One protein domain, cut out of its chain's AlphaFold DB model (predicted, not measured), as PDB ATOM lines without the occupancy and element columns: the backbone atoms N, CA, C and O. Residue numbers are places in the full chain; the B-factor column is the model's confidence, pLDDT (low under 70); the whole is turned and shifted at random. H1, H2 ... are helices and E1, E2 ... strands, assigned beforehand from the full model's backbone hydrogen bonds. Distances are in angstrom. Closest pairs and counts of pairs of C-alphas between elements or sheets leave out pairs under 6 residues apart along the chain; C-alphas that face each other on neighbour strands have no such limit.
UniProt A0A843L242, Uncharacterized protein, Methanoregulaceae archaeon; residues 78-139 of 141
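What this domain is: This is residues 78 to 139 of the 141 residues of an uncharacterized protein of Methanoregulaceae archaeon (UniProt A0A843L242). A small three-stranded antiparallel sheet has two helices packed over one of its faces, with the other face bare. The long helix H2 runs along edge strand E1 and the short helix H1 sits toward the other edge, E3, while the stretch from Pro 78 makes one end of the long axis. The printed part has 62 residues, in the order H1, H2, E1, E2, E3, with the sheet order E1, E2, E3; its class is mixed, helices and strands. It is compact, with a radius of gyration of the C-alphas of 10.7 A, and elongated, spanning 33 by 19 by 19 A.

How they stand to each other: E1 (residues 118 to 123), E2 (126 to 131) and E3 (134 to 139) form a meander, each strand the antiparallel neighbour of the one before. In the hairpin E1 and E2, N 121 and O 128 are within hydrogen-bond range at 3.0 A; in the hairpin E2 and E3, N 129 and O 137 are at 2.8 A. The sheet is only just strongly twisted, with C-alphas up to 4.3 A off its best plane. H2 (98 to 113) is on the sheet at a height of 8.5 A, over E1 and along it at 15 degrees on the local plane; their closest C-alphas, Gln 107 and Ile 121, are 6.2 A apart. H1 (86 to 93) is on the same face at a height of 9.6 A, only just over E3, on which 3 of its C-alphas fall; the closest C-alphas of the two, Thr 88 and Leu 135, are 7.6 A apart. H1 touches H2, with H2's residues 100 to 105 alone, at a steep tilt of 48 degrees, opposite ways; their closest C-alphas, Thr 93 and Gln 101, are 5.1 A apart. In H1 and H2 every O i to N i+4 pair is within hydrogen-bond range.

Where its parts are: E1 measures 17.6 A from first to last C-alpha, E2 17.1 A and E3 15.4 A, ending at C-alpha 139 (17.704, 27.566, -27.602). H2 measures 22.5 A from C-alpha 98 (5.221, 30.989, -42.553), and H1 10.5 A from C-alpha 86 (4.107, 43.083, -31.135).

The domain as a whole: The C-alphas farthest apart, Pro 78 and Gly 125, are 33.1 A apart. The printed part has no cut, and the four links between named elements are tight. Residues 78 to 82 have pLDDT under 70; the mean of the printed part is 86.8.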
ATOM      1  N   PRO A  78      -0.843  44.010 -13.968       64.88
ATOM      2  CA  PRO A  78      -1.604  44.621 -15.055       64.88
ATOM      3  C   PRO A  78      -1.688  43.708 -16.282       64.88
ATOM      4  O   PRO A  78      -0.712  43.053 -16.632       64.88
ATOM      5  N   ALA A  79      -2.819  43.714 -16.995       59.38
ATOM      6  CA  ALA A  79      -3.041  42.859 -18.172       59.38
ATOM      7  C   ALA A  79      -1.908  42.932 -19.222       59.38
ATOM      8  O   ALA A  79      -1.646  41.961 -19.932       59.38
ATOM      9  N   ARG A  80      -1.205  44.075 -19.294       61.69
ATOM     10  CA  ARG A  80      -0.034  44.285 -20.160       61.69
ATOM     11  C   ARG A  80       1.135  43.341 -19.859       61.69
ATOM     12  O   ARG A  80       1.934  43.104 -20.745       61.69
ATOM     13  N   SER A  81       1.240  42.835 -18.632       68.75
ATOM     14  CA  SER A  81       2.319  41.950 -18.185       68.75
ATOM     15  C   SER A  81       2.068  40.484 -18.534       68.75
ATOM     16  O   SER A  81       2.866  39.632 -18.188       68.75
ATOM     17  N   TRP A  82       0.942  40.165 -19.175       69.25
ATOM     18  CA  TRP A  82       0.652  38.819 -19.682       69.25
ATOM     19  C   TRP A  82       0.722  38.768 -21.204       69.25
ATOM     20  O   TRP A  82       0.955  37.711 -21.778       69.25
ATOM     21  N   LYS A  83       0.515  39.917 -21.859       82.44
ATOM     22  CA  LYS A  83       0.529  40.039 -23.313       82.44
ATOM     23  C   LYS A  83       1.933  40.333 -23.801       82.44
ATOM     24  O   LYS A  83       2.529  41.338 -23.424       82.44
ATOM     25  N   MET A  84       2.419  39.493 -24.700       84.38
ATOM     26  CA  MET A  84       3.664  39.757 -25.398       84.38
ATOM     27  C   MET A  84       3.451  40.914 -26.386       84.38
ATOM     28  O   MET A  84       2.461  40.941 -27.127       84.38
ATOM     29  N   ASN A  85       4.369  41.884 -26.391       87.19
ATOM     30  CA  ASN A  85       4.287  43.027 -27.300       87.19
ATOM     31  C   ASN A  85       4.517  42.601 -28.765       87.19
ATOM     32  O   ASN A  85       5.154  41.585 -29.057       87.19
ATOM     33  N   ASP A  86       4.020  43.404 -29.705       87.25
ATOM     34  CA  ASP A  86       4.107  43.083 -31.135       87.25
ATOM     35  C   ASP A  86       5.557  43.034 -31.642       87.25
ATOM     36  O   ASP A  86       5.872  42.274 -32.555       87.25
ATOM     37  N   GLU A  87       6.460  43.807 -31.035       86.44
ATOM     38  CA  GLU A  87       7.888  43.788 -31.366       86.44
ATOM     39  C   GLU A  87       8.548  42.455 -30.994       86.44
ATOM     40  O   GLU A  87       9.271  41.891 -31.815       86.44
ATOM     41  N   THR A  88       8.251  41.895 -29.816       85.56
ATOM     42  CA  THR A  88       8.773  40.578 -29.413       85.56
ATOM     43  C   THR A  88       8.120  39.467 -30.228       85.56
ATOM     44  O   THR A  88       8.817  38.559 -30.669       85.56
ATOM     45  N   LYS A  89       6.819  39.571 -30.542       89.56
ATOM     46  CA  LYS A  89       6.146  38.634 -31.466       89.56
ATOM     47  C   LYS A  89       6.808  38.627 -32.845       89.56
ATOM     48  O   LYS A  89       7.002  37.562 -33.430       89.56
ATOM     49  N   ARG A  90       7.206  39.796 -33.358       88.25
ATOM     50  CA  ARG A  90       7.993  39.901 -34.597       88.25
ATOM     51  C   ARG A  90       9.375  39.285 -34.430       88.25
ATOM     52  O   ARG A  90       9.796  38.526 -35.288       88.25
ATOM     53  N   TRP A  91      10.064  39.556 -33.327       88.56
ATOM     54  CA  TRP A  91      11.401  39.013 -33.088       88.56
ATOM     55  C   TRP A  91      11.409  37.479 -33.027       88.56
ATOM     56  O   TRP A  91      12.245  36.846 -33.665       88.56
ATOM     57  N   VAL A  92      10.434  36.876 -32.340       86.75
ATOM     58  CA  VAL A  92      10.282  35.416 -32.212       86.75
ATOM     59  C   VAL A  92       9.957  34.745 -33.547       86.75
ATOM     60  O   VAL A  92      10.315  33.591 -33.753       86.75
ATOM     61  N   THR A  93       9.286  35.450 -34.461       89.00
ATOM     62  CA  THR A  93       8.872  34.908 -35.765       89.00
ATOM     63  C   THR A  93       9.900  35.136 -36.879       89.00
ATOM     64  O   THR A  93       9.851  34.457 -37.906       89.00
ATOM     65  N   VAL A  94      10.873  36.035 -36.692       88.12
ATOM     66  CA  VAL A  94      11.924  36.310 -37.683       88.12
ATOM     67  C   VAL A  94      12.760  35.057 -37.967       88.12
ATOM     68  O   VAL A  94      13.315  34.432 -37.068       88.12
ATOM     69  N   GLY A  95      12.894  34.721 -39.253       84.25
ATOM     70  CA  GLY A  95      13.737  33.616 -39.724       84.25
ATOM     71  C   GLY A  95      13.069  32.239 -39.744       84.25
ATOM     72  O   GLY A  95      13.707  31.292 -40.198       84.25
ATOM     73  N   HIS A  96      11.807  32.131 -39.315       88.25
ATOM     74  CA  HIS A  96      11.005  30.903 -39.413       88.25
ATOM     75  C   HIS A  96      10.149  30.880 -40.678       88.25
ATOM     76  O   HIS A  96       9.847  31.930 -41.256       88.25
ATOM     77  N   THR A  97       9.737  29.689 -41.109       91.94
ATOM     78  CA  THR A  97       8.797  29.528 -42.230       91.94
ATOM     79  C   THR A  97       7.403  30.065 -41.872       91.94
ATOM     80  O   THR A  97       7.060  30.118 -40.691       91.94
ATOM     81  N   PRO A  98       6.557  30.454 -42.845       91.81
ATOM     82  CA  PRO A  98       5.221  30.989 -42.553       91.81
ATOM     83  C   PRO A  98       4.354  30.072 -41.673       91.81
ATOM     84  O   PRO A  98       3.631  30.562 -40.804       91.81
ATOM     85  N   ASP A  99       4.467  28.753 -41.847       90.62
ATOM     86  CA  ASP A  99       3.741  27.765 -41.042       90.62
ATOM     87  C   ASP A  99       4.233  27.735 -39.585       90.62
ATOM     88  O   ASP A  99       3.438  27.700 -38.641       90.62
ATOM     89  N   GLU A 100       5.548  27.818 -39.376       90.38
ATOM     90  CA  GLU A 100       6.163  27.901 -38.047       90.38
ATOM     91  C   GLU A 100       5.840  29.227 -37.353       90.38
ATOM     92  O   GLU A 100       5.531  29.239 -36.161       90.38
ATOM     93  N   GLN A 101       5.834  30.338 -38.094       91.06
ATOM     94  CA  GLN A 101       5.426  31.643 -37.574       91.06
ATOM     95  C   GLN A 101       3.976  31.610 -37.077       91.06
ATOM     96  O   GLN A 101       3.694  32.062 -35.966       91.06
ATOM     97  N   ALA A 102       3.062  31.035 -37.864       92.19
ATOM     98  CA  ALA A 102       1.664  30.880 -37.472       92.19
ATOM     99  C   ALA A 102       1.517  29.984 -36.231       92.19
ATOM    100  O   ALA A 102       0.732  30.296 -35.333       92.19
ATOM    101  N   SER A 103       2.304  28.907 -36.147       92.88
ATOM    102  CA  SER A 103       2.339  28.019 -34.982       92.88
ATOM    103  C   SER A 103       2.811  28.739 -33.713       92.88
ATOM    104  O   SER A 103       2.154  28.639 -32.676       92.88
ATOM    105  N   LEU A 104       3.900  29.511 -33.788       91.25
ATOM    106  CA  LEU A 104       4.429  30.280 -32.653       91.25
ATOM    107  C   LEU A 104       3.422  31.323 -32.165       91.25
ATOM    108  O   LEU A 104       3.153  31.412 -30.968       91.25
ATOM    109  N   LEU A 105       2.818  32.079 -33.087       92.44
ATOM    110  CA  LEU A 105       1.815  33.089 -32.745       92.44
ATOM    111  C   LEU A 105       0.571  32.470 -32.105       92.44
ATOM    112  O   LEU A 105       0.020  33.048 -31.169       92.44
ATOM    113  N   LYS A 106       0.156  31.287 -32.568       93.88
ATOM    114  CA  LYS A 106      -0.954  30.548 -31.966       93.88
ATOM    115  C   LYS A 106      -0.627  30.096 -30.542       93.88
ATOM    116  O   LYS A 106      -1.423  30.335 -29.645       93.88
ATOM    117  N   GLN A 107       0.554  29.520 -30.317       93.19
ATOM    118  CA  GLN A 107       0.983  29.100 -28.976       93.19
ATOM    119  C   GLN A 107       1.040  30.283 -27.993       93.19
ATOM    120  O   GLN A 107       0.623  30.146 -26.844       93.19
ATOM    121  N   ILE A 108       1.505  31.453 -28.451       91.44
ATOM    122  CA  ILE A 108       1.492  32.687 -27.653       91.44
ATOM    123  C   ILE A 108       0.052  33.117 -27.350       91.44
ATOM    124  O   ILE A 108      -0.260  33.408 -26.200       91.44
ATOM    125  N   ALA A 109      -0.838  33.133 -28.347       91.69
ATOM    126  CA  ALA A 109      -2.235  33.520 -28.152       91.69
ATOM    127  C   ALA A 109      -2.965  32.595 -27.160       91.69
ATOM    128  O   ALA A 109      -3.639  33.084 -26.255       91.69
ATOM    129  N   ASP A 110      -2.763  31.280 -27.272       92.19
ATOM    130  CA  ASP A 110      -3.353  30.286 -26.372       92.19
ATOM    131  C   ASP A 110      -2.838  30.461 -24.925       92.19
ATOM    132  O   ASP A 110      -3.584  30.283 -23.958       92.19
ATOM    133  N   ALA A 111      -1.561  30.831 -24.752       90.06
ATOM    134  CA  ALA A 111      -0.968  31.112 -23.444       90.06
ATOM    135  C   ALA A 111      -1.444  32.450 -22.844       90.06
ATOM    136  O   ALA A 111      -1.698  32.522 -21.637       90.06
ATOM    137  N   GLU A 112      -1.607  33.483 -23.680       87.88
ATOM    138  CA  GLU A 112      -2.183  34.779 -23.303       87.88
ATOM    139  C   GLU A 112      -3.650  34.631 -22.859       87.88
ATOM    140  O   GLU A 112      -4.051  35.233 -21.859       87.88
ATOM    141  N   GLU A 113      -4.445  33.801 -23.544       87.81
ATOM    142  CA  GLU A 113      -5.835  33.499 -23.168       87.81
ATOM    143  C   GLU A 113      -5.915  32.770 -21.819       87.81
ATOM    144  O   GLU A 113      -6.730  33.115 -20.960       87.81
ATOM    145  N   GLN A 114      -5.011  31.814 -21.592       86.31
ATOM    146  CA  GLN A 114      -4.909  31.063 -20.337       86.31
ATOM    147  C   GLN A 114      -4.264  31.859 -19.191       86.31
ATOM    148  O   GLN A 114      -4.162  31.332 -18.084       86.31
ATOM    149  N   LYS A 115      -3.826  33.106 -19.432       85.00
ATOM    150  CA  LYS A 115      -3.121  33.961 -18.459       85.00
ATOM    151  C   LYS A 115      -1.949  33.237 -17.783       85.00
ATOM    152  O   LYS A 115      -1.768  33.320 -16.569       85.00
ATOM    153  N   LYS A 116      -1.159  32.492 -18.560       84.62
ATOM    154  CA  LYS A 116       0.041  31.827 -18.035       84.62
ATOM    155  C   LYS A 116       1.144  32.853 -17.801       84.62
ATOM    156  O   LYS A 116       1.473  33.611 -18.709       84.62
ATOM    157  N   TYR A 117       1.728  32.848 -16.602       84.31
ATOM    158  CA  TYR A 117       2.852  33.738 -16.279       84.31
ATOM    159  C   TYR A 117       4.145  33.166 -16.836       84.31
ATOM    160  O   TYR A 117       5.009  33.933 -17.216       84.31
ATOM    161  N   HIS A 118       4.255  31.841 -16.929       88.38
ATOM    162  CA  HIS A 118       5.428  31.133 -17.425       88.38
ATOM    163  C   HIS A 118       5.005  30.041 -18.407       88.38
ATOM    164  O   HIS A 118       4.099  29.254 -18.116       88.38
ATOM    165  N   TYR A 119       5.608  30.024 -19.596       91.25
ATOM    166  CA  TYR A 119       5.338  29.015 -20.620       91.25
ATOM    167  C   TYR A 119       6.481  28.892 -21.633       91.25
ATOM    168  O   TYR A 119       7.324  29.776 -21.777       91.25
ATOM    169  N   PHE A 120       6.473  27.779 -22.365       91.62
ATOM    170  CA  PHE A 120       7.392  27.516 -23.466       91.62
ATOM    171  C   PHE A 120       6.629  27.486 -24.784       91.62
ATOM    172  O   PHE A 120       5.529  26.933 -24.854       91.62
ATOM    173  N   ILE A 121       7.237  28.045 -25.825       92.75
ATOM    174  CA  ILE A 121       6.788  27.886 -27.211       92.75
ATOM    175  C   ILE A 121       7.906  27.246 -28.018       92.75
ATOM    176  O   ILE A 121       9.089  27.505 -27.779       92.75
ATOM    177  N   SER A 122       7.542  26.403 -28.975       92.31
ATOM    178  CA  SER A 122       8.529  25.652 -29.746       92.31
ATOM    179  C   SER A 122       8.099  25.404 -31.182       92.31
ATOM    180  O   SER A 122       6.914  25.225 -31.475       92.31
ATOM    181  N   VAL A 123       9.101  25.338 -32.048       90.12
ATOM    182  CA  VAL A 123       9.045  24.881 -33.440       90.12
ATOM    183  C   VAL A 123      10.169  23.862 -33.656       90.12
ATOM    184  O   VAL A 123      11.055  23.749 -32.803       90.12
ATOM    185  N   PRO A 124      10.164  23.073 -34.743       89.38
ATOM    186  CA  PRO A 124      11.233  22.112 -34.996       89.38
ATOM    187  C   PRO A 124      12.627  22.767 -34.921       89.38
ATOM    188  O   PRO A 124      12.941  23.678 -35.678       89.38
ATOM    189  N   GLY A 125      13.458  22.324 -33.971       84.00
ATOM    190  CA  GLY A 125      14.824  22.835 -33.779       84.00
ATOM    191  C   GLY A 125      14.950  24.165 -33.021       84.00
ATOM    192  O   GLY A 125      16.059  24.682 -32.902       84.00
ATOM    193  N   CYS A 126      13.866  24.745 -32.488       89.06
ATOM    194  CA  CYS A 126      13.947  25.963 -31.671       89.06
ATOM    195  C   CYS A 126      12.889  26.002 -30.561       89.06
ATOM    196  O   CYS A 126      11.723  25.676 -30.785       89.06
ATOM    197  N   PHE A 127      13.272  26.472 -29.375       92.12
ATOM    198  CA  PHE A 127      12.335  26.769 -28.293       92.12
ATOM    199  C   PHE A 127      12.625  28.128 -27.662       92.12
ATOM    200  O   PHE A 127      13.769  28.586 -27.636       92.12
ATOM    201  N   TYR A 128      11.584  28.740 -27.106       91.38
ATOM    202  CA  TYR A 128      11.661  29.980 -26.346       91.38
ATOM    203  C   TYR A 128      10.952  29.811 -25.003       91.38
ATOM    204  O   TYR A 128       9.888  29.194 -24.923       91.38
ATOM    205  N   GLU A 129      11.555  30.364 -23.958       92.50
ATOM    206  CA  GLU A 129      11.000  30.469 -22.614       92.50
ATOM    207  C   GLU A 129      10.447  31.883 -22.420       92.50
ATOM    208  O   GLU A 129      11.162  32.869 -22.630       92.50
ATOM    209  N   ILE A 130       9.177  31.978 -22.028       90.88
ATOM    210  CA  ILE A 130       8.473  33.240 -21.824       90.88
ATOM    211  C   ILE A 130       8.024  33.336 -20.374       90.88
ATOM    212  O   ILE A 130       7.428  32.402 -19.836       90.88
ATOM    213  N   GLU A 131       8.268  34.499 -19.773       87.88
ATOM    214  CA  GLU A 131       7.806  34.852 -18.439       87.88
ATOM    215  C   GLU A 131       7.197  36.261 -18.453       87.88
ATOM    216  O   GLU A 131       7.810  37.198 -18.954       87.88
ATOM    217  N   TYR A 132       5.964  36.423 -17.971       83.62
ATOM    218  CA  TYR A 132       5.216  37.689 -17.990       83.62
ATOM    219  C   TYR A 132       5.200  38.383 -19.370       83.62
ATOM    220  O   TYR A 132       5.395  39.594 -19.497       83.62
ATOM    221  N   GLY A 133       5.013  37.601 -20.440       83.31
ATOM    222  CA  GLY A 133       5.028  38.105 -21.821       83.31
ATOM    223  C   GLY A 133       6.405  38.580 -22.316       83.31
ATOM    224  O   GLY A 133       6.505  39.055 -23.447       83.31
ATOM    225  N   LEU A 134       7.457  38.438 -21.504       85.00
ATOM    226  CA  LEU A 134       8.845  38.752 -21.828       85.00
ATOM    227  C   LEU A 134       9.607  37.476 -22.180       85.00
ATOM    228  O   LEU A 134       9.404  36.418 -21.589       85.00
ATOM    229  N   LEU A 135      10.517  37.579 -23.142       86.75
ATOM    230  CA  LEU A 135      11.362  36.459 -23.532       86.75
ATOM    231  C   LEU A 135      12.517  36.320 -22.534       86.75
ATOM    232  O   LEU A 135      13.367  37.203 -22.441       86.75
ATOM    233  N   LYS A 136      12.543  35.217 -21.788       88.44
ATOM    234  CA  LYS A 136      13.560  34.944 -20.764       88.44
ATOM    235  C   LYS A 136      14.773  34.220 -21.349       88.44
ATOM    236  O   LYS A 136      15.902  34.426 -20.914       88.44
ATOM    237  N   GLY A 137      14.554  33.396 -22.369       86.31
ATOM    238  CA  GLY A 137      15.623  32.686 -23.055       86.31
ATOM    239  C   GLY A 137      15.119  31.904 -24.256       86.31
ATOM    240  O   GLY A 137      13.919  31.806 -24.501       86.31
ATOM    241  N   GLY A 138      16.046  31.343 -25.019       87.50
ATOM    242  CA  GLY A 138      15.722  30.453 -26.123       87.50
ATOM    243  C   GLY A 138      16.935  29.647 -26.551       87.50
ATOM    244  O   GLY A 138      18.075  30.065 -26.347       87.50
ATOM    245  N   GLY A 139      16.678  28.477 -27.120       84.38
ATOM    246  CA  GLY A 139      17.704  27.566 -27.602       84.38
ATOM    247  C   GLY A 139      17.376  27.092 -29.007       84.38
ATOM    248  O   GLY A 139      16.227  26.773 -29.306       84.38
TER     249      GLY A 139